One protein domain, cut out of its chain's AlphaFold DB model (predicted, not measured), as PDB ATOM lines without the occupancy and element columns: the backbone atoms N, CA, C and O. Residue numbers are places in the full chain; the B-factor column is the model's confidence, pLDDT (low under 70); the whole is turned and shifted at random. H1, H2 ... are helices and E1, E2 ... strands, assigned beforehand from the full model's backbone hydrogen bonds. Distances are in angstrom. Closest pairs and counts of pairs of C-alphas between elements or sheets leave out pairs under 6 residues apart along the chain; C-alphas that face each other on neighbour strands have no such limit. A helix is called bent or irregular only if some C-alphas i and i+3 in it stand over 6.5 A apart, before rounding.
ATOM      1  N   LEU A 181     141.170 250.459 258.817       85.38
ATOM      2  CA  LEU A 181     139.959 251.267 258.673       85.38
ATOM      3  C   LEU A 181     139.481 251.811 260.024       85.38
ATOM      4  O   LEU A 181     139.158 252.994 260.119       85.38
ATOM      5  N   ASN A 182     139.506 250.987 261.071       84.19
ATOM      6  CA  ASN A 182     139.092 251.377 262.418       84.19
ATOM      7  C   ASN A 182     139.990 252.480 262.990       84.19
ATOM      8  O   ASN A 182     139.493 253.470 263.527       84.19
ATOM      9  N   ILE A 183     141.311 252.355 262.826       86.81
ATOM     10  CA  ILE A 183     142.274 253.388 263.223       86.81
ATOM     11  C   ILE A 183     142.027 254.677 262.429       86.81
ATOM     12  O   ILE A 183     141.974 255.757 263.015       86.81
ATOM     13  N   MET A 184     141.825 254.584 261.111       85.19
ATOM     14  CA  MET A 184     141.549 255.750 260.266       85.19
ATOM     15  C   MET A 184     140.266 256.476 260.672       85.19
ATOM     16  O   MET A 184     140.241 257.706 260.709       85.19
ATOM     17  N   GLN A 185     139.202 255.735 260.971       84.81
ATOM     18  CA  GLN A 185     137.938 256.305 261.428       84.81
ATOM     19  C   GLN A 185     138.088 256.969 262.797       84.81
ATOM     20  O   GLN A 185     137.637 258.100 262.962       84.81
ATOM     21  N   LEU A 186     138.787 256.323 263.736       86.50
ATOM     22  CA  LEU A 186     139.081 256.902 265.044       86.50
ATOM     23  C   LEU A 186     139.866 258.212 264.912       86.50
ATOM     24  O   LEU A 186     139.501 259.208 265.533       86.50
ATOM     25  N   VAL A 187     140.909 258.248 264.076       86.25
ATOM     26  CA  VAL A 187     141.696 259.470 263.852       86.25
ATOM     27  C   VAL A 187     140.832 260.575 263.251       86.25
ATOM     28  O   VAL A 187     140.841 261.686 263.773       86.25
ATOM     29  N   ARG A 188     140.027 260.280 262.222       85.38
ATOM     30  CA  ARG A 188     139.092 261.262 261.642       85.38
ATOM     31  C   ARG A 188     138.106 261.792 262.678       85.38
ATOM     32  O   ARG A 188     137.795 262.979 262.674       85.38
ATOM     33  N   GLN A 189     137.625 260.932 263.572       85.25
ATOM     34  CA  GLN A 189     136.730 261.335 264.651       85.25
ATOM     35  C   GLN A 189     137.441 262.250 265.658       85.25
ATOM     36  O   GLN A 189     136.865 263.248 266.083       85.25
ATOM     37  N   ILE A 190     138.702 261.964 266.001       87.31
ATOM     38  CA  ILE A 190     139.528 262.837 266.848       87.31
ATOM     39  C   ILE A 190     139.741 264.197 266.179       87.31
ATOM     40  O   ILE A 190     139.549 265.218 266.832       87.31
ATOM     41  N   GLU A 191     140.087 264.223 264.893       84.75
ATOM     42  CA  GLU A 191     140.284 265.460 264.123       84.75
ATOM     43  C   GLU A 191     139.001 266.291 263.998       84.75
ATOM     44  O   GLU A 191     139.053 267.519 264.050       84.75
ATOM     45  N   ALA A 192     137.855 265.628 263.829       83.50
ATOM     46  CA  ALA A 192     136.549 266.276 263.786       83.50
ATOM     47  C   ALA A 192     136.107 266.781 265.168       83.50
ATOM     48  O   ALA A 192     135.340 267.743 265.265       83.50
ATOM     49  N   SER A 193     136.587 266.150 266.242       80.44
ATOM     50  CA  SER A 193     136.333 266.612 267.599       80.44
ATOM     51  C   SER A 193     137.090 267.919 267.860       80.44
ATOM     52  O   SER A 193     138.256 268.077 267.507       80.44
ATOM     53  N   GLN A 194     136.464 268.866 268.560       66.31
ATOM     54  CA  GLN A 194     137.146 270.101 268.981       66.31
ATOM     55  C   GLN A 194     138.214 269.855 270.070       66.31
ATOM     56  O   GLN A 194     138.833 270.798 270.565       66.31
ATOM     57  N   ASN A 195     138.433 268.598 270.467       66.81
ATOM     58  CA  ASN A 195     139.310 268.214 271.558       66.81
ATOM     59  C   ASN A 195     140.651 267.685 271.026       66.81
ATOM     60  O   ASN A 195     140.878 266.483 270.907       66.81
ATOM     61  N   SER A 196     141.572 268.608 270.749       63.50
ATOM     62  CA  SER A 196     142.879 268.337 270.130       63.50
ATOM     63  C   SER A 196     143.894 267.592 271.012       63.50
ATOM     64  O   SER A 196     145.062 267.483 270.645       63.50
ATOM     65  N   ARG A 197     143.492 267.104 272.193       78.69
ATOM     66  CA  ARG A 197     144.406 266.501 273.180       78.69
ATOM     67  C   ARG A 197     144.432 264.975 273.172       78.69
ATOM     68  O   ARG A 197     145.231 264.398 273.907       78.69
ATOM     69  N   LYS A 198     143.574 264.328 272.380       88.62
ATOM     70  CA  LYS A 198     143.465 262.866 272.363       88.62
ATOM     71  C   LYS A 198     144.700 262.236 271.709       88.62
ATOM     72  O   LYS A 198     145.159 262.706 270.670       88.62
ATOM     73  N   GLN A 199     145.229 261.172 272.312       90.25
ATOM     74  CA  GLN A 199     146.368 260.408 271.785       90.25
ATOM     75  C   GLN A 199     145.976 258.965 271.477       90.25
ATOM     76  O   GLN A 199     145.090 258.409 272.127       90.25
ATOM     77  N   VAL A 200     146.662 258.347 270.516       92.56
ATOM     78  CA  VAL A 200     146.413 256.958 270.113       92.56
ATOM     79  C   VAL A 200     147.658 256.108 270.361       92.56
ATOM     80  O   VAL A 200     148.734 256.377 269.833       92.56
ATOM     81  N   PHE A 201     147.507 255.046 271.145       94.81
ATOM     82  CA  PHE A 201     148.519 254.013 271.337       94.81
ATOM     83  C   PHE A 201     148.010 252.712 270.737       94.81
ATOM     84  O   PHE A 201     147.012 252.172 271.199       94.81
ATOM     85  N   VAL A 202     148.702 252.197 269.732       95.44
ATOM     86  CA  VAL A 202     148.417 250.911 269.108       95.44
ATOM     87  C   VAL A 202     149.326 249.853 269.728       95.44
ATOM     88  O   VAL A 202     150.551 249.927 269.637       95.44
ATOM     89  N   VAL A 203     148.731 248.857 270.378       96.69
ATOM     90  CA  VAL A 203     149.445 247.722 270.966       96.69
ATOM     91  C   VAL A 203     149.196 246.492 270.113       96.69
ATOM     92  O   VAL A 203     148.096 245.941 270.098       96.69
ATOM     93  N   HIS A 204     150.240 246.042 269.424       96.88
ATOM     94  CA  HIS A 204     150.236 244.786 268.688       96.88
ATOM     95  C   HIS A 204     150.501 243.628 269.652       96.88
ATOM     96  O   HIS A 204     151.648 243.319 269.956       96.88
ATOM     97  N   ASN A 205     149.444 243.004 270.153       95.94
ATOM     98  CA  ASN A 205     149.459 241.820 270.998       95.94
ATOM     99  C   ASN A 205     149.644 240.531 270.176       95.94
ATOM    100  O   ASN A 205     148.700 239.781 269.905       95.94
ATOM    101  N   LEU A 206     150.880 240.265 269.762       95.62
ATOM    102  CA  LEU A 206     151.265 239.119 268.941       95.62
ATOM    103  C   LEU A 206     151.531 237.882 269.817       95.62
ATOM    104  O   LEU A 206     152.638 237.353 269.858       95.62
ATOM    105  N   LYS A 207     150.491 237.397 270.505       92.12
ATOM    106  CA  LYS A 207     150.563 236.297 271.493       92.12
ATOM    107  C   LYS A 207     151.243 235.005 271.003       92.12
ATOM    108  O   LYS A 207     151.777 234.248 271.807       92.12
ATOM    109  N   ASP A 208     151.254 234.768 269.692       93.25
ATOM    110  CA  ASP A 208     151.828 233.573 269.051       93.25
ATOM    111  C   ASP A 208     153.159 233.863 268.325       93.25
ATOM    112  O   ASP A 208     153.529 233.171 267.365       93.25
ATOM    113  N   TRP A 209     153.829 234.963 268.677       96.19
ATOM    114  CA  TRP A 209     155.091 235.396 268.079       96.19
ATOM    115  C   TRP A 209     156.174 235.516 269.148       96.19
ATOM    116  O   TRP A 209     155.911 235.967 270.255       96.19
ATOM    117  N   ASP A 210     157.388 235.112 268.801       95.88
ATOM    118  CA  ASP A 210     158.627 235.388 269.528       95.88
ATOM    119  C   ASP A 210     159.455 236.428 268.756       95.88
ATOM    120  O   ASP A 210     159.062 236.865 267.664       95.88
ATOM    121  N   MET A 211     160.584 236.857 269.327       94.56
ATOM    122  CA  MET A 211     161.443 237.872 268.705       94.56
ATOM    123  C   MET A 211     161.946 237.441 267.322       94.56
ATOM    124  O   MET A 211     161.945 238.251 266.394       94.56
ATOM    125  N   ASP A 212     162.277 236.158 267.150       94.50
ATOM    126  CA  ASP A 212     162.714 235.607 265.864       94.50
ATOM    127  C   ASP A 212     161.651 235.804 264.781       94.50
ATOM    128  O   ASP A 212     161.951 236.228 263.664       94.50
ATOM    129  N   LYS A 213     160.381 235.534 265.103       94.94
ATOM    130  CA  LYS A 213     159.274 235.728 264.163       94.94
ATOM    131  C   LYS A 213     158.984 237.204 263.900       94.94
ATOM    132  O   LYS A 213     158.624 237.538 262.775       94.94
ATOM    133  N   LEU A 214     159.154 238.076 264.896       94.12
ATOM    134  CA  LEU A 214     158.983 239.524 264.740       94.12
ATOM    135  C   LEU A 214     160.014 240.124 263.771       94.12
ATOM    136  O   LEU A 214     159.656 240.953 262.932       94.12
ATOM    137  N   GLN A 215     161.269 239.676 263.873       93.06
ATOM    138  CA  GLN A 215     162.393 240.143 263.053       93.06
ATOM    139  C   GLN A 215     162.549 239.395 261.727       93.06
ATOM    140  O   GLN A 215     163.379 239.763 260.896       93.06
ATOM    141  N   LYS A 216     161.762 238.343 261.496       93.62
ATOM    142  CA  LYS A 216     161.828 237.579 260.256       93.62
ATOM    143  C   LYS A 216     161.311 238.406 259.080       93.62
ATOM    144  O   LYS A 216     160.162 238.847 259.063       93.62
ATOM    145  N   GLU A 217     162.139 238.535 258.050       91.06
ATOM    146  CA  GLU A 217     161.699 239.053 256.759       91.06
ATOM    147  C   GLU A 217     160.706 238.090 256.097       91.06
ATOM    148  O   GLU A 217     160.888 236.866 256.062       91.06
ATOM    149  N   HIS A 218     159.644 238.657 255.537       84.38
ATOM    150  CA  HIS A 218     158.674 237.919 254.742       84.38
ATOM    151  C   HIS A 218     159.015 237.998 253.242       84.38
ATOM    152  O   HIS A 218     160.023 238.571 252.846       84.38
ATOM    153  N   GLY A 219     158.192 237.395 252.374       81.00
ATOM    154  CA  GLY A 219     158.482 237.289 250.931       81.00
ATOM    155  C   GLY A 219     158.670 238.624 250.187       81.00
ATOM    156  O   GLY A 219     159.209 238.633 249.085       81.00
ATOM    157  N   ASP A 220     158.262 239.740 250.787       85.88
ATOM    158  CA  ASP A 220     158.457 241.110 250.305       85.88
ATOM    159  C   ASP A 220     159.701 241.804 250.890       85.88
ATOM    160  O   ASP A 220     159.904 242.987 250.629       85.88
ATOM    161  N   LYS A 221     160.544 241.071 251.632       90.94
ATOM    162  CA  LYS A 221     161.774 241.543 252.297       90.94
ATOM    163  C   LYS A 221     161.555 242.583 253.395       90.94
ATOM    164  O   LYS A 221     162.486 243.291 253.754       90.94
ATOM    165  N   TYR A 222     160.336 242.681 253.918       91.56
ATOM    166  CA  TYR A 222     160.046 243.515 255.076       91.56
ATOM    167  C   TYR A 222     159.774 242.644 256.297       91.56
ATOM    168  O   TYR A 222     159.071 241.628 256.217       91.56
ATOM    169  N   THR A 223     160.296 243.070 257.443       95.00
ATOM    170  CA  THR A 223     159.835 242.607 258.756       95.00
ATOM    171  C   THR A 223     158.433 243.144 259.045       95.00
ATOM    172  O   THR A 223     157.949 244.083 258.402       95.00
ATOM    173  N   TYR A 224     157.750 242.573 260.040       95.00
ATOM    174  CA  TYR A 224     156.422 243.056 260.422       95.00
ATOM    175  C   TYR A 224     156.444 244.534 260.850       95.00
ATOM    176  O   TYR A 224     155.594 245.311 260.418       95.00
ATOM    177  N   ILE A 225     157.452 244.950 261.622       94.38
ATOM    178  CA  ILE A 225     157.605 246.340 262.082       94.38
ATOM    179  C   ILE A 225     157.796 247.290 260.897       94.38
ATOM    180  O   ILE A 225     157.155 248.339 260.840       94.38
ATOM    181  N   GLU A 226     158.620 246.917 259.916       93.62
ATOM    182  CA  GLU A 226     158.845 247.746 258.730       93.62
ATOM    183  C   GLU A 226     157.592 247.894 257.866       93.62
ATOM    184  O   GLU A 226     157.360 248.976 257.324       93.62
ATOM    185  N   ARG A 227     156.753 246.852 257.783       92.44
ATOM    186  CA  ARG A 227     155.451 246.939 257.106       92.44
ATOM    187  C   ARG A 227     154.539 247.949 257.786       92.44
ATOM    188  O   ARG A 227     153.991 248.809 257.104       92.44
ATOM    189  N   ILE A 228     154.402 247.886 259.114       93.00
ATOM    190  CA  ILE A 228     153.584 248.855 259.863       93.00
ATOM    191  C   ILE A 228     154.152 250.269 259.705       93.00
ATOM    192  O   ILE A 228     153.406 251.208 259.427       93.00
ATOM    193  N   ARG A 229     155.478 250.419 259.788       92.19
ATOM    194  CA  ARG A 229     156.168 251.696 259.576       92.19
ATOM    195  C   ARG A 229     155.855 252.292 258.205       92.19
ATOM    196  O   ARG A 229     155.540 253.475 258.126       92.19
ATOM    197  N   ALA A 230     155.944 251.492 257.142       89.19
ATOM    198  CA  ALA A 230     155.670 251.933 255.777       89.19
ATOM    199  C   ALA A 230     154.183 252.254 255.563       89.19
ATOM    200  O   ALA A 230     153.860 253.276 254.967       89.19
ATOM    201  N   LEU A 231     153.292 251.411 256.090       87.19
ATOM    202  CA  LEU A 231     151.843 251.549 255.955       87.19
ATOM    203  C   LEU A 231     151.310 252.842 256.589       87.19
ATOM    204  O   LEU A 231     150.445 253.499 256.017       87.19
ATOM    205  N   PHE A 232     151.850 253.217 257.749       85.88
ATOM    206  CA  PHE A 232     151.428 254.402 258.503       85.88
ATOM    207  C   PHE A 232     152.406 255.585 258.385       85.88
ATOM    208  O   PHE A 232     152.234 256.584 259.079       85.88
ATOM    209  N   PHE A 233     153.429 255.493 257.523       87.75
ATOM    210  CA  PHE A 233     154.475 256.514 257.333       87.75
ATOM    211  C   PHE A 233     155.134 256.983 258.646       87.75
ATOM    212  O   PHE A 233     155.362 258.174 258.865       87.75
ATOM    213  N   MET A 234     155.433 256.042 259.544       89.12
ATOM    214  CA  MET A 234     155.920 256.336 260.897       89.12
ATOM    215  C   MET A 234     157.446 256.367 260.988       89.12
ATOM    216  O   MET A 234     158.165 255.816 260.154       89.12
ATOM    217  N   GLN A 235     157.954 256.972 262.059       91.25
ATOM    218  CA  GLN A 235     159.356 256.897 262.449       91.25
ATOM    219  C   GLN A 235     159.563 255.727 263.412       91.25
ATOM    220  O   GLN A 235     158.766 255.511 264.323       91.25
ATOM    221  N   GLN A 236     160.645 254.977 263.219       93.38
ATOM    222  CA  GLN A 236     161.059 253.901 264.118       93.38
ATOM    223  C   GLN A 236     162.120 254.422 265.079       93.38
ATOM    224  O   GLN A 236     163.059 255.104 264.668       93.38
ATOM    225  N   GLN A 237     161.964 254.104 266.358       93.62
ATOM    226  CA  GLN A 237     162.899 254.492 267.402       93.62
ATOM    227  C   GLN A 237     163.161 253.314 268.330       93.62
ATOM    228  O   GLN A 237     162.226 252.686 268.826       93.62
ATOM    229  N   GLN A 238     164.437 253.078 268.618       94.12
ATOM    230  CA  GLN A 238     164.849 252.202 269.704       94.12
ATOM    231  C   GLN A 238     164.836 252.995 271.013       94.12
ATOM    232  O   GLN A 238     165.391 254.095 271.092       94.12
ATOM    233  N   VAL A 239     164.150 252.475 272.026       94.06
ATOM    234  CA  VAL A 239     164.017 253.122 273.330       94.06
ATOM    235  C   VAL A 239     164.486 252.174 274.410       94.06
ATOM    236  O   VAL A 239     163.953 251.079 274.558       94.06
ATOM    237  N   THR A 240     165.427 252.636 275.220       95.62
ATOM    238  CA  THR A 240     165.838 251.899 276.405       95.62
ATOM    239  C   THR A 240     164.826 252.090 277.529       95.62
ATOM    240  O   THR A 240     164.580 253.213 277.983       95.62
ATOM    241  N   SER A 241     164.229 250.989 277.977       93.44
ATOM    242  CA  SER A 241     163.285 250.947 279.091       93.44
ATOM    243  C   SER A 241     164.005 250.486 280.357       93.44
ATOM    244  O   SER A 241     164.655 249.442 280.352       93.44
ATOM    245  N   GLU A 242     163.899 251.264 281.434       93.38
ATOM    246  CA  GLU A 242     164.406 250.926 282.771       93.38
ATOM    247  C   GLU A 242     163.211 250.646 283.685       93.38
ATOM    248  O   GLU A 242     162.321 251.491 283.816       93.38
ATOM    249  N   TYR A 243     163.159 249.448 284.266       93.06
ATOM    250  CA  TYR A 243     161.996 248.956 285.005       93.06
ATOM    251  C   TYR A 243     162.392 247.912 286.049       93.06
ATOM    252  O   TYR A 243     163.527 247.445 286.085       93.06
ATOM    253  N   VAL A 244     161.454 247.567 286.927       92.31
ATOM    254  CA  VAL A 244     161.644 246.551 287.965       92.31
ATOM    255  C   VAL A 244     160.742 245.371 287.644       92.31
ATOM    256  O   VAL A 244     159.568 245.569 287.324       92.31
ATOM    257  N   VAL A 245     161.290 244.162 287.715       92.31
ATOM    258  CA  VAL A 245     160.516 242.920 287.614       92.31
ATOM    259  C   VAL A 245     160.592 242.133 288.908       92.31
ATOM    260  O   VAL A 245     161.530 242.307 289.690       92.31
ATOM    261  N   ASP A 246     159.603 241.278 289.126       91.38
ATOM    262  CA  ASP A 246     159.602 240.350 290.246       91.38
ATOM    263  C   ASP A 246     160.317 239.022 289.915       91.38
ATOM    264  O   ASP A 246     160.898 238.851 288.839       91.38
ATOM    265  N   GLY A 247     160.286 238.062 290.840       86.56
ATOM    266  CA  GLY A 247     160.877 236.731 290.674       86.56
ATOM    267  C   GLY A 247     160.256 235.872 289.563       86.56
ATOM    268  O   GLY A 247     160.837 234.848 289.212       86.56
ATOM    269  N   ASN A 248     159.116 236.276 288.991       88.06
ATOM    270  CA  ASN A 248     158.482 235.628 287.839       88.06
ATOM    271  C   ASN A 248     158.761 236.354 286.513       88.06
ATOM    272  O   ASN A 248     158.167 235.981 285.495       88.06
ATOM    273  N   ASP A 249     159.647 237.356 286.528       90.19
ATOM    274  CA  ASP A 249     159.942 238.277 285.427       90.19
ATOM    275  C   ASP A 249     158.744 239.140 284.993       90.19
ATOM    276  O   ASP A 249     158.719 239.671 283.880       90.19
ATOM    277  N   GLU A 250     157.754 239.319 285.872       88.38
ATOM    278  CA  GLU A 250     156.627 240.213 285.617       88.38
ATOM    279  C   GLU A 250     156.945 241.645 286.051       88.38
ATOM    280  O   GLU A 250     157.650 241.877 287.032       88.38
ATOM    281  N   LEU A 251     156.414 242.628 285.316       89.56
ATOM    282  CA  LEU A 251     156.583 244.043 285.639       89.56
ATOM    283  C   LEU A 251     155.988 244.361 287.018       89.56
ATOM    284  O   LEU A 251     154.786 244.201 287.229       89.56
ATOM    285  N   VAL A 252     156.802 244.917 287.915       87.19
ATOM    286  CA  VAL A 252     156.328 245.419 289.206       87.19
ATOM    287  C   VAL A 252     155.605 246.742 288.992       87.19
ATOM    288  O   VAL A 252     156.185 247.749 288.578       87.19
ATOM    289  N   VAL A 253     154.311 246.749 289.299       82.19
ATOM    290  CA  VAL A 253     153.449 247.924 289.182       82.19
ATOM    291  C   VAL A 253     153.181 248.468 290.585       82.19
ATOM    292  O   VAL A 253     152.652 247.772 291.444       82.19
ATOM    293  N   GLU A 254     153.579 249.721 290.830       71.38
ATOM    294  CA  GLU A 254     153.331 250.442 292.095       71.38
ATOM    295  C   GLU A 254     153.887 249.772 293.363       71.38
ATOM    296  O   GLU A 254     153.303 249.883 294.439       71.38
ATOM    297  N   GLY A 255     155.015 249.064 293.248       65.12
ATOM    298  CA  GLY A 255     155.634 248.368 294.384       65.12
ATOM    299  C   GLY A 255     154.847 247.145 294.865       65.12
ATOM    300  O   GLY A 255     155.055 246.676 295.981       65.12
ATOM    301  N   LYS A 256     153.915 246.635 294.050       66.62
ATOM    302  CA  LYS A 256     153.253 245.348 294.273       66.62
ATOM    303  C   LYS A 256     153.920 244.291 293.405       66.62
ATOM    304  O   LYS A 256     153.491 244.047 292.280       66.62
ATOM    305  N   ALA A 257     154.990 243.690 293.911       71.25
ATOM    306  CA  ALA A 257     155.586 242.525 293.274       71.25
ATOM    307  C   ALA A 257     154.679 241.296 293.461       71.25
ATOM    308  O   ALA A 257     154.122 241.105 294.547       71.25
ATOM    309  N   SER A 258     154.531 240.445 292.436       66.44
ATOM    310  CA  SER A 258     153.797 239.175 292.598       66.44
ATOM    311  C   SER A 258     154.551 238.214 293.522       66.44
ATOM    312  O   SER A 258     153.958 237.383 294.212       66.44
ATOM    313  N   THR A 259     155.874 238.367 293.576       63.19
ATOM    314  CA  THR A 259     156.790 237.625 294.437       63.19
ATOM    315  C   THR A 259     157.751 238.618 295.084       63.19
ATOM    316  O   THR A 259     158.241 239.522 294.422       63.19
ATOM    317  N   GLY A 260     158.022 238.494 296.386       69.19
ATOM    318  CA  GLY A 260     158.782 239.490 297.165       69.19
ATOM    319  C   GLY A 260     160.267 239.674 296.799       69.19
ATOM    320  O   GLY A 260     161.024 240.199 297.610       69.19
ATOM    321  N   GLN A 261     160.704 239.209 295.626       80.06
ATOM    322  CA  GLN A 261     162.028 239.457 295.066       80.06
ATOM    323  C   GLN A 261     161.889 240.424 293.896       80.06
ATOM    324  O   GLN A 261     161.287 240.073 292.891       80.06
ATOM    325  N   GLU A 262     162.465 241.616 294.020       90.81
ATOM    326  CA  GLU A 262     162.459 242.638 292.974       90.81
ATOM    327  C   GLU A 262     163.866 242.807 292.396       90.81
ATOM    328  O   GLU A 262     164.851 242.861 293.140       90.81
ATOM    329  N   ARG A 263     163.973 242.921 291.070       93.56
ATOM    330  CA  ARG A 263     165.243 243.199 290.390       93.56
ATOM    331  C   ARG A 263     165.082 244.281 289.319       93.56
ATOM    332  O   ARG A 263     164.145 244.208 288.521       93.56
ATOM    333  N   PRO A 264     165.986 245.274 289.253       94.12
ATOM    334  CA  PRO A 264     165.991 246.239 288.166       94.12
ATOM    335  C   PRO A 264     166.477 245.577 286.871       94.12
ATOM    336  O   PRO A 264     167.422 244.785 286.870       94.12
ATOM    337  N   VAL A 265     165.838 245.927 285.762       95.31
ATOM    338  CA  VAL A 265     166.147 245.456 284.413       95.31
ATOM    339  C   VAL A 265     166.192 246.657 283.473       95.31
ATOM    340  O   VAL A 265     165.494 247.657 283.657       95.31
ATOM    341  N   LYS A 266     167.049 246.554 282.460       96.06
ATOM    342  CA  LYS A 266     167.186 247.533 281.391       96.06
ATOM    343  C   LYS A 266     167.192 246.796 280.061       96.06
ATOM    344  O   LYS A 266     168.009 245.896 279.879       96.06
ATOM    345  N   LEU A 267     166.277 247.156 279.169       96.19
ATOM    346  CA  LEU A 267     166.113 246.478 277.886       96.19
ATOM    347  C   LEU A 267     165.707 247.478 276.801       96.19
ATOM    348  O   LEU A 267     164.902 248.379 277.046       96.19
ATOM    349  N   ASP A 268     166.281 247.318 275.611       95.12
ATOM    350  CA  ASP A 268     165.952 248.129 274.444       95.12
ATOM    351  C   ASP A 268     164.742 247.550 273.717       95.12
ATOM    352  O   ASP A 268     164.730 246.377 273.348       95.12
ATOM    353  N   ILE A 269     163.737 248.387 273.488       95.56
ATOM    354  CA  ILE A 269     162.530 248.022 272.748       95.56
ATOM    355  C   ILE A 269     162.396 248.869 271.491       95.56
ATOM    356  O   ILE A 269     162.872 250.008 271.427       95.56
ATOM    357  N   GLU A 270     161.686 248.338 270.505       93.62
ATOM    358  CA  GLU A 270     161.316 249.085 269.312       93.62
ATOM    359  C   GLU A 270     159.928 249.695 269.476       93.62
ATOM    360  O   GLU A 270     158.973 249.033 269.889       93.62
ATOM    361  N   LYS A 271     159.806 250.972 269.115       94.31
ATOM    362  CA  LYS A 271     158.513 251.635 268.958       94.31
ATOM    363  C   LYS A 271     158.438 252.325 267.607       94.31
ATOM    364  O   LYS A 271     159.450 252.799 267.081       94.31
ATOM    365  N   LEU A 272     157.219 252.465 267.100       94.62
ATOM    366  CA  LEU A 272     156.932 253.390 266.010       94.62
ATOM    367  C   LEU A 272     156.200 254.606 266.565       94.62
ATOM    368  O   LEU A 272     155.393 254.492 267.488       94.62
ATOM    369  N   PHE A 273     156.482 255.782 266.022       92.38
ATOM    370  CA  PHE A 273     155.770 257.001 266.377       92.38
ATOM    371  C   PHE A 273     155.576 257.891 265.151       92.38
ATOM    372  O   PHE A 273     156.392 257.899 264.231       92.38
ATOM    373  N   GLY A 274     154.481 258.638 265.131       87.06
ATOM    374  CA  GLY A 274     154.153 259.530 264.029       87.06
ATOM    375  C   GLY A 274     152.842 260.264 264.267       87.06
ATOM    376  O   GLY A 274     152.240 260.159 265.336       87.06
ATOM    377  N   THR A 275     152.406 261.003 263.257       81.56
ATOM    378  CA  THR A 275     151.097 261.661 263.203       81.56
ATOM    379  C   THR A 275     150.368 261.173 261.963       81.56
ATOM    380  O   THR A 275     150.981 261.061 260.901       81.56
ATOM    381  N   PHE A 276     149.077 260.870 262.076       69.06
ATOM    382  CA  PHE A 276     148.324 260.272 260.975       69.06
ATOM    383  C   PHE A 276     147.470 261.306 260.235       69.06
ATOM    384  O   PHE A 276     146.468 261.739 260.776       69.06
ATOM    385  N   GLY A 277     147.799 261.652 258.984       55.22
ATOM    386  CA  GLY A 277     146.909 262.428 258.110       55.22
ATOM    387  C   GLY A 277     147.515 262.773 256.748       55.22
ATOM    388  O   GLY A 277     148.704 263.047 256.634       55.22
ATOM    389  N   GLN A 278     146.689 262.763 255.694       42.09
ATOM    390  CA  GLN A 278     147.091 263.126 254.321       42.09
ATOM    391  C   GLN A 278     147.286 264.636 254.120       42.09
ATOM    392  O   GLN A 278     147.880 265.067 253.132       42.09
ATOM    393  N   THR A 279     146.764 265.451 255.036       44.69
ATOM    394  CA  THR A 279     146.980 266.894 255.025       44.69
ATOM    395  C   THR A 279     148.123 267.205 255.975       44.69
ATOM    396  O   THR A 279     148.240 266.595 257.034       44.69
ATOM    397  N   THR A 280     148.952 268.183 255.629       47.41
ATOM    398  CA  THR A 280     150.090 268.673 256.428       47.41
ATOM    399  C   THR A 280     149.724 269.157 257.847       47.41
ATOM    400  O   THR A 280     150.588 269.680 258.542       47.41
ATOM    401  N   ASN A 281     148.461 269.007 258.270       50.31
ATOM    402  CA  ASN A 281     147.870 269.571 259.478       50.31
ATOM    403  C   ASN A 281     147.247 268.536 260.432       50.31
ATOM    404  O   ASN A 281     146.719 268.955 261.462       50.31
ATOM    405  N   SER A 282     147.274 267.226 260.146       58.00
ATOM    406  CA  SER A 282     146.854 266.278 261.185       58.00
ATOM    407  C   SER A 282     147.899 266.193 262.287       58.00
ATOM    408  O   SER A 282     149.063 265.875 262.042       58.00
ATOM    409  N   ALA A 283     147.462 266.485 263.507       70.81
ATOM    410  CA  ALA A 283     148.307 266.568 264.685       70.81
ATOM    411  C   ALA A 283     148.090 265.407 265.665       70.81
ATOM    412  O   ALA A 283     148.639 265.467 266.762       70.81
ATOM    413  N   VAL A 284     147.295 264.380 265.321       85.25
ATOM    414  CA  VAL A 284     146.967 263.297 266.267       85.25
ATOM    415  C   VAL A 284     148.198 262.408 266.478       85.25
ATOM    416  O   VAL A 284     148.598 261.709 265.540       85.25
ATOM    417  N   PRO A 285     148.815 262.405 267.676       87.88
ATOM    418  CA  PRO A 285     149.995 261.595 267.937       87.88
ATOM    419  C   PRO A 285     149.610 260.121 268.022       87.88
ATOM    420  O   PRO A 285     148.671 259.752 268.736       87.88
ATOM    421  N   MET A 286     150.362 259.289 267.309       90.94
ATOM    422  CA  MET A 286     150.175 257.847 267.277       90.94
ATOM    423  C   MET A 286     151.472 257.130 267.640       90.94
ATOM    424  O   MET A 286     152.543 257.442 267.117       90.94
ATOM    425  N   HIS A 287     151.364 256.142 268.524       93.94
ATOM    426  CA  HIS A 287     152.481 255.323 268.987       93.94
ATOM    427  C   HIS A 287     152.158 253.849 268.798       93.94
ATOM    428  O   HIS A 287     151.109 253.412 269.254       93.94
ATOM    429  N   HIS A 288     153.048 253.076 268.178       96.06
ATOM    430  CA  HIS A 288     152.901 251.626 268.086       96.06
ATOM    431  C   HIS A 288     153.960 250.934 268.929       96.06
ATOM    432  O   HIS A 288     155.144 251.280 268.869       96.06
ATOM    433  N   VAL A 289     153.518 249.928 269.674       97.00
ATOM    434  CA  VAL A 289     154.368 249.025 270.448       97.00
ATOM    435  C   VAL A 289     153.957 247.578 270.194       97.00
ATOM    436  O   VAL A 289     152.815 247.300 269.817       97.00
ATOM    437  N   PHE A 290     154.888 246.652 270.402       97.38
ATOM    438  CA  PHE A 290     154.724 245.246 270.043       97.38
ATOM    439  C   PHE A 290     154.897 244.388 271.289       97.38
ATOM    440  O   PHE A 290     155.962 244.412 271.896       97.38
ATOM    441  N   LEU A 291     153.851 243.659 271.667       97.12
ATOM    442  CA  LEU A 291     153.902 242.605 272.673       97.12
ATOM    443  C   LEU A 291     153.978 241.256 271.967       97.12
ATOM    444  O   LEU A 291     153.364 241.052 270.919       97.12
ATOM    445  N   LEU A 292     154.727 240.344 272.563       96.81
ATOM    446  CA  LEU A 292     154.994 239.013 272.044       96.81
ATOM    447  C   LEU A 292     154.387 237.951 272.960       96.81
ATOM    448  O   LEU A 292     153.665 238.259 273.911       96.81
ATOM    449  N   ASN A 293     154.667 236.687 272.662       95.50
ATOM    450  CA  ASN A 293     154.271 235.559 273.484       95.50
ATOM    451  C   ASN A 293     154.753 235.742 274.935       95.50
ATOM    452  O   ASN A 293     155.952 235.711 275.203       95.50
ATOM    453  N   ASP A 294     153.807 235.917 275.863       92.12
ATOM    454  CA  ASP A 294     154.103 236.263 277.260       92.12
ATOM    455  C   ASP A 294     154.856 235.160 278.005       92.12
ATOM    456  O   ASP A 294     155.566 235.449 278.956       92.12
ATOM    457  N   GLU A 295     154.751 233.901 277.578       91.31
ATOM    458  CA  GLU A 295     155.485 232.802 278.212       91.31
ATOM    459  C   GLU A 295     156.964 232.802 277.812       91.31
ATOM    460  O   GLU A 295     157.829 232.538 278.649       91.31
ATOM    461  N   LYS A 296     157.253 233.117 276.544       94.38
ATOM    462  CA  LYS A 296     158.612 233.120 275.987       94.38
ATOM    463  C   LYS A 296     159.357 234.435 276.211       94.38
ATOM    464  O   LYS A 296     160.558 234.412 276.453       94.38
ATOM    465  N   GLU A 297     158.658 235.567 276.134       95.50
ATOM    466  CA  GLU A 297     159.251 236.907 275.998       95.50
ATOM    467  C   GLU A 297     158.906 237.830 277.183       95.50
ATOM    468  O   GLU A 297     158.725 239.039 277.022       95.50
ATOM    469  N   LYS A 298     158.814 237.275 278.401       94.56
ATOM    470  CA  LYS A 298     158.404 237.995 279.628       94.56
ATOM    471  C   LYS A 298     159.140 239.311 279.849       94.56
ATOM    472  O   LYS A 298     158.516 240.354 280.031       94.56
ATOM    473  N   LEU A 299     160.474 239.270 279.809       95.06
ATOM    474  CA  LEU A 299     161.303 240.448 280.062       95.06
ATOM    475  C   LEU A 299     161.099 241.520 278.996       95.06
ATOM    476  O   LEU A 299     161.014 242.698 279.341       95.06
ATOM    477  N   TYR A 300     160.981 241.122 277.729       96.19
ATOM    478  CA  TYR A 300     160.699 242.043 276.635       96.19
ATOM    479  C   TYR A 300     159.312 242.683 276.798       96.19
ATOM    480  O   TYR A 300     159.192 243.909 276.792       96.19
ATOM    481  N   ASN A 301     158.277 241.881 277.058       96.44
ATOM    482  CA  ASN A 301     156.925 242.381 277.312       96.44
ATOM    483  C   ASN A 301     156.885 243.331 278.519       96.44
ATOM    484  O   ASN A 301     156.261 244.390 278.445       96.44
ATOM    485  N   ALA A 302     157.591 243.013 279.607       95.06
ATOM    486  CA  ALA A 302     157.713 243.890 280.769       95.06
ATOM    487  C   ALA A 302     158.376 245.235 280.411       95.06
ATOM    488  O   ALA A 302     157.899 246.283 280.855       95.06
ATOM    489  N   ALA A 303     159.402 245.235 279.551       96.25
ATOM    490  CA  ALA A 303     160.039 246.457 279.054       96.25
ATOM    491  C   ALA A 303     159.069 247.329 278.247       96.25
ATOM    492  O   ALA A 303     159.015 248.549 278.450       96.25
ATOM    493  N   VAL A 304     158.290 246.704 277.358       96.56
ATOM    494  CA  VAL A 304     157.273 247.364 276.527       96.56
ATOM    495  C   VAL A 304     156.162 247.959 277.388       96.56
ATOM    496  O   VAL A 304     155.815 249.129 277.224       96.56
ATOM    497  N   LEU A 305     155.640 247.198 278.350       95.19
ATOM    498  CA  LEU A 305     154.608 247.656 279.284       95.19
ATOM    499  C   LEU A 305     155.111 248.803 280.172       95.19
ATOM    500  O   LEU A 305     154.388 249.779 280.386       95.19
ATOM    501  N   ALA A 306     156.360 248.738 280.643       93.25
ATOM    502  CA  ALA A 306     156.979 249.821 281.401       93.25
ATOM    503  C   ALA A 306     157.128 251.094 280.560       93.25
ATOM    504  O   ALA A 306     156.807 252.192 281.027       93.25
ATOM    505  N   HIS A 307     157.553 250.953 279.301       94.44
ATOM    506  CA  HIS A 307     157.624 252.074 278.373       94.44
ATOM    507  C   HIS A 307     156.247 252.684 278.123       94.44
ATOM    508  O   HIS A 307     156.104 253.904 278.187       94.44
ATOM    509  N   LEU A 308     155.231 251.852 277.889       93.69
ATOM    510  CA  LEU A 308     153.860 252.300 277.678       93.69
ATOM    511  C   LEU A 308     153.337 253.059 278.902       93.69
ATOM    512  O   LEU A 308     152.839 254.170 278.751       93.69
ATOM    513  N   ARG A 309     153.542 252.544 280.123       90.50
ATOM    514  CA  ARG A 309     153.218 253.274 281.363       90.50
ATOM    515  C   ARG A 309     153.937 254.620 281.427       90.50
ATOM    516  O   ARG A 309     153.303 255.635 281.696       90.50
ATOM    517  N   LYS A 310     155.238 254.666 281.136       89.56
ATOM    518  CA  LYS A 310     155.996 255.925 281.108       89.56
ATOM    519  C   LYS A 310     155.440 256.897 280.065       89.56
ATOM    520  O   LYS A 310     155.290 258.073 280.375       89.56
ATOM    521  N   ALA A 311     155.099 256.435 278.866       90.12
ATOM    522  CA  ALA A 311     154.518 257.275 277.823       90.12
ATOM    523  C   ALA A 311     153.144 257.827 278.236       90.12
ATOM    524  O   ALA A 311     152.910 259.026 278.109       90.12
ATOM    525  N   LEU A 312     152.291 256.986 278.829       88.31
ATOM    526  CA  LEU A 312     151.007 257.402 279.396       88.31
ATOM    527  C   LEU A 312     151.189 258.470 280.486       88.31
ATOM    528  O   LEU A 312     150.405 259.410 280.539       88.31
ATOM    529  N   SER A 313     152.259 258.403 281.291       83.44
ATOM    530  CA  SER A 313     152.534 259.421 282.322       83.44
ATOM    531  C   SER A 313     152.801 260.825 281.801       83.44
ATOM    532  O   SER A 313     152.657 261.791 282.547       83.44
ATOM    533  N   LEU A 314     153.189 260.943 280.532       85.31
ATOM    534  CA  LEU A 314     153.478 262.224 279.898       85.31
ATOM    535  C   LEU A 314     152.217 262.878 279.319       85.31
ATOM    536  O   LEU A 314     152.270 264.025 278.875       85.31
ATOM    537  N   VAL A 315     151.086 262.168 279.316       85.31
ATOM    538  CA  VAL A 315     149.810 262.694 278.837       85.31
ATOM    539  C   VAL A 315     149.275 263.713 279.840       85.31
ATOM    540  O   VAL A 315     149.216 263.465 281.046       85.31
ATOM    541  N   GLN A 316     148.872 264.880 279.335       79.06
ATOM    542  CA  GLN A 316     148.263 265.916 280.164       79.06
ATOM    543  C   GLN A 316     146.964 265.391 280.775       79.06
ATOM    544  O   GLN A 316     146.044 265.009 280.060       79.06
TER     545      GLN A 316
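What this domain is: This is residues 181 to 316 of the 557 residues of the protein "Hypothetical protein" of Neobodo designis (UniProt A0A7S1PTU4). A twisted sheet of four strands curls round one long helix, H4, with the long, bent hairpin of E2 and E3 reaching well past the shorter strands E1 and E4. The short helices H2 and H3 touch each other at one side of the sheet, where H3 packs on it and H2 does not, while H1 grazes the sheet chiefly beside edge strand E1. The printed part has 136 residues, with four named helices and four named strands in the order H1 E1 H2 H3 E2 E3 E4 H4; the mixed sheet has the order E1 E4 E3 E2, and the class is mixed, helices and strands. The whole is flat, spanning 50 by 42 by 22 A, and only just compact, close to loose, with a radius of gyration of the C-alphas of 16.6 A.

Where its parts are: In the sheet, E1 is residues 199 to 205, E4 residues 285 to 291, E3 residues 262 to 275, 37.1 A long, and E2 residues 235 to 246, 32.4 A long. E2 bends by 52 degrees at residue 242, and E3 by 57 degrees at residue 268. H4 is residues 298 to 313, 22.4 A long, ending at C-alpha 313 (152.534, 259.421, 282.322). H3 is residues 224 to 231, 10.6 A, and H2 residues 211 to 215, 6.2 A. H1, residues 181 to 192, is 16.2 A long and begins at C-alpha 181 (139.959, 251.267, 258.673).

How they stand to each other: E1 and E4 are parallel, with N 202 and O 287 2.7 A apart. E4 and E3 form an antiparallel hairpin, with N 288 and O 272 2.8 A apart. E3 and E2 form another, with N 239 and O 269 2.8 A apart. E2, E3 and E4 are a meander, each strand the antiparallel neighbour of the one before. E1, H2 H3 and E2 form a split strand-helix-strand unit, its two strands running the same way with E4 and E3 between them, and its crossover is right-handed. H4 is on one face of the sheet, giving two layers, helix and sheet; its closest C-alphas to E2 are Ala 303 and Ser 241, 5.5 A apart. H3 is on the sheet at a height of 9.3 A, over E3 and only just not over E2, on which 2 of its 8 C-alphas fall; it runs along the strands, at 4 degrees to E3 on the local plane. H2 touches H3, the closest C-alphas being Leu 214 and Tyr 224, 6.1 A apart. H1 only grazes the sheet with residues 183 to 190, and is apart from H2, H3 and H4. In H1, H2, H3 and H4 every O i to N i+4 pair is within hydrogen-bond range.

The domain as a whole: The two C-alphas farthest apart, Gly 260 and Thr 279, are 51.6 A apart. The printed part has no cut, and the link from E2 to E3, residues 247 to 261, is long. Mean pLDDT of the printed part is 87.2; residues 194 to 196, 255 to 256, 258 to 260 and 276 to 282 are under 70.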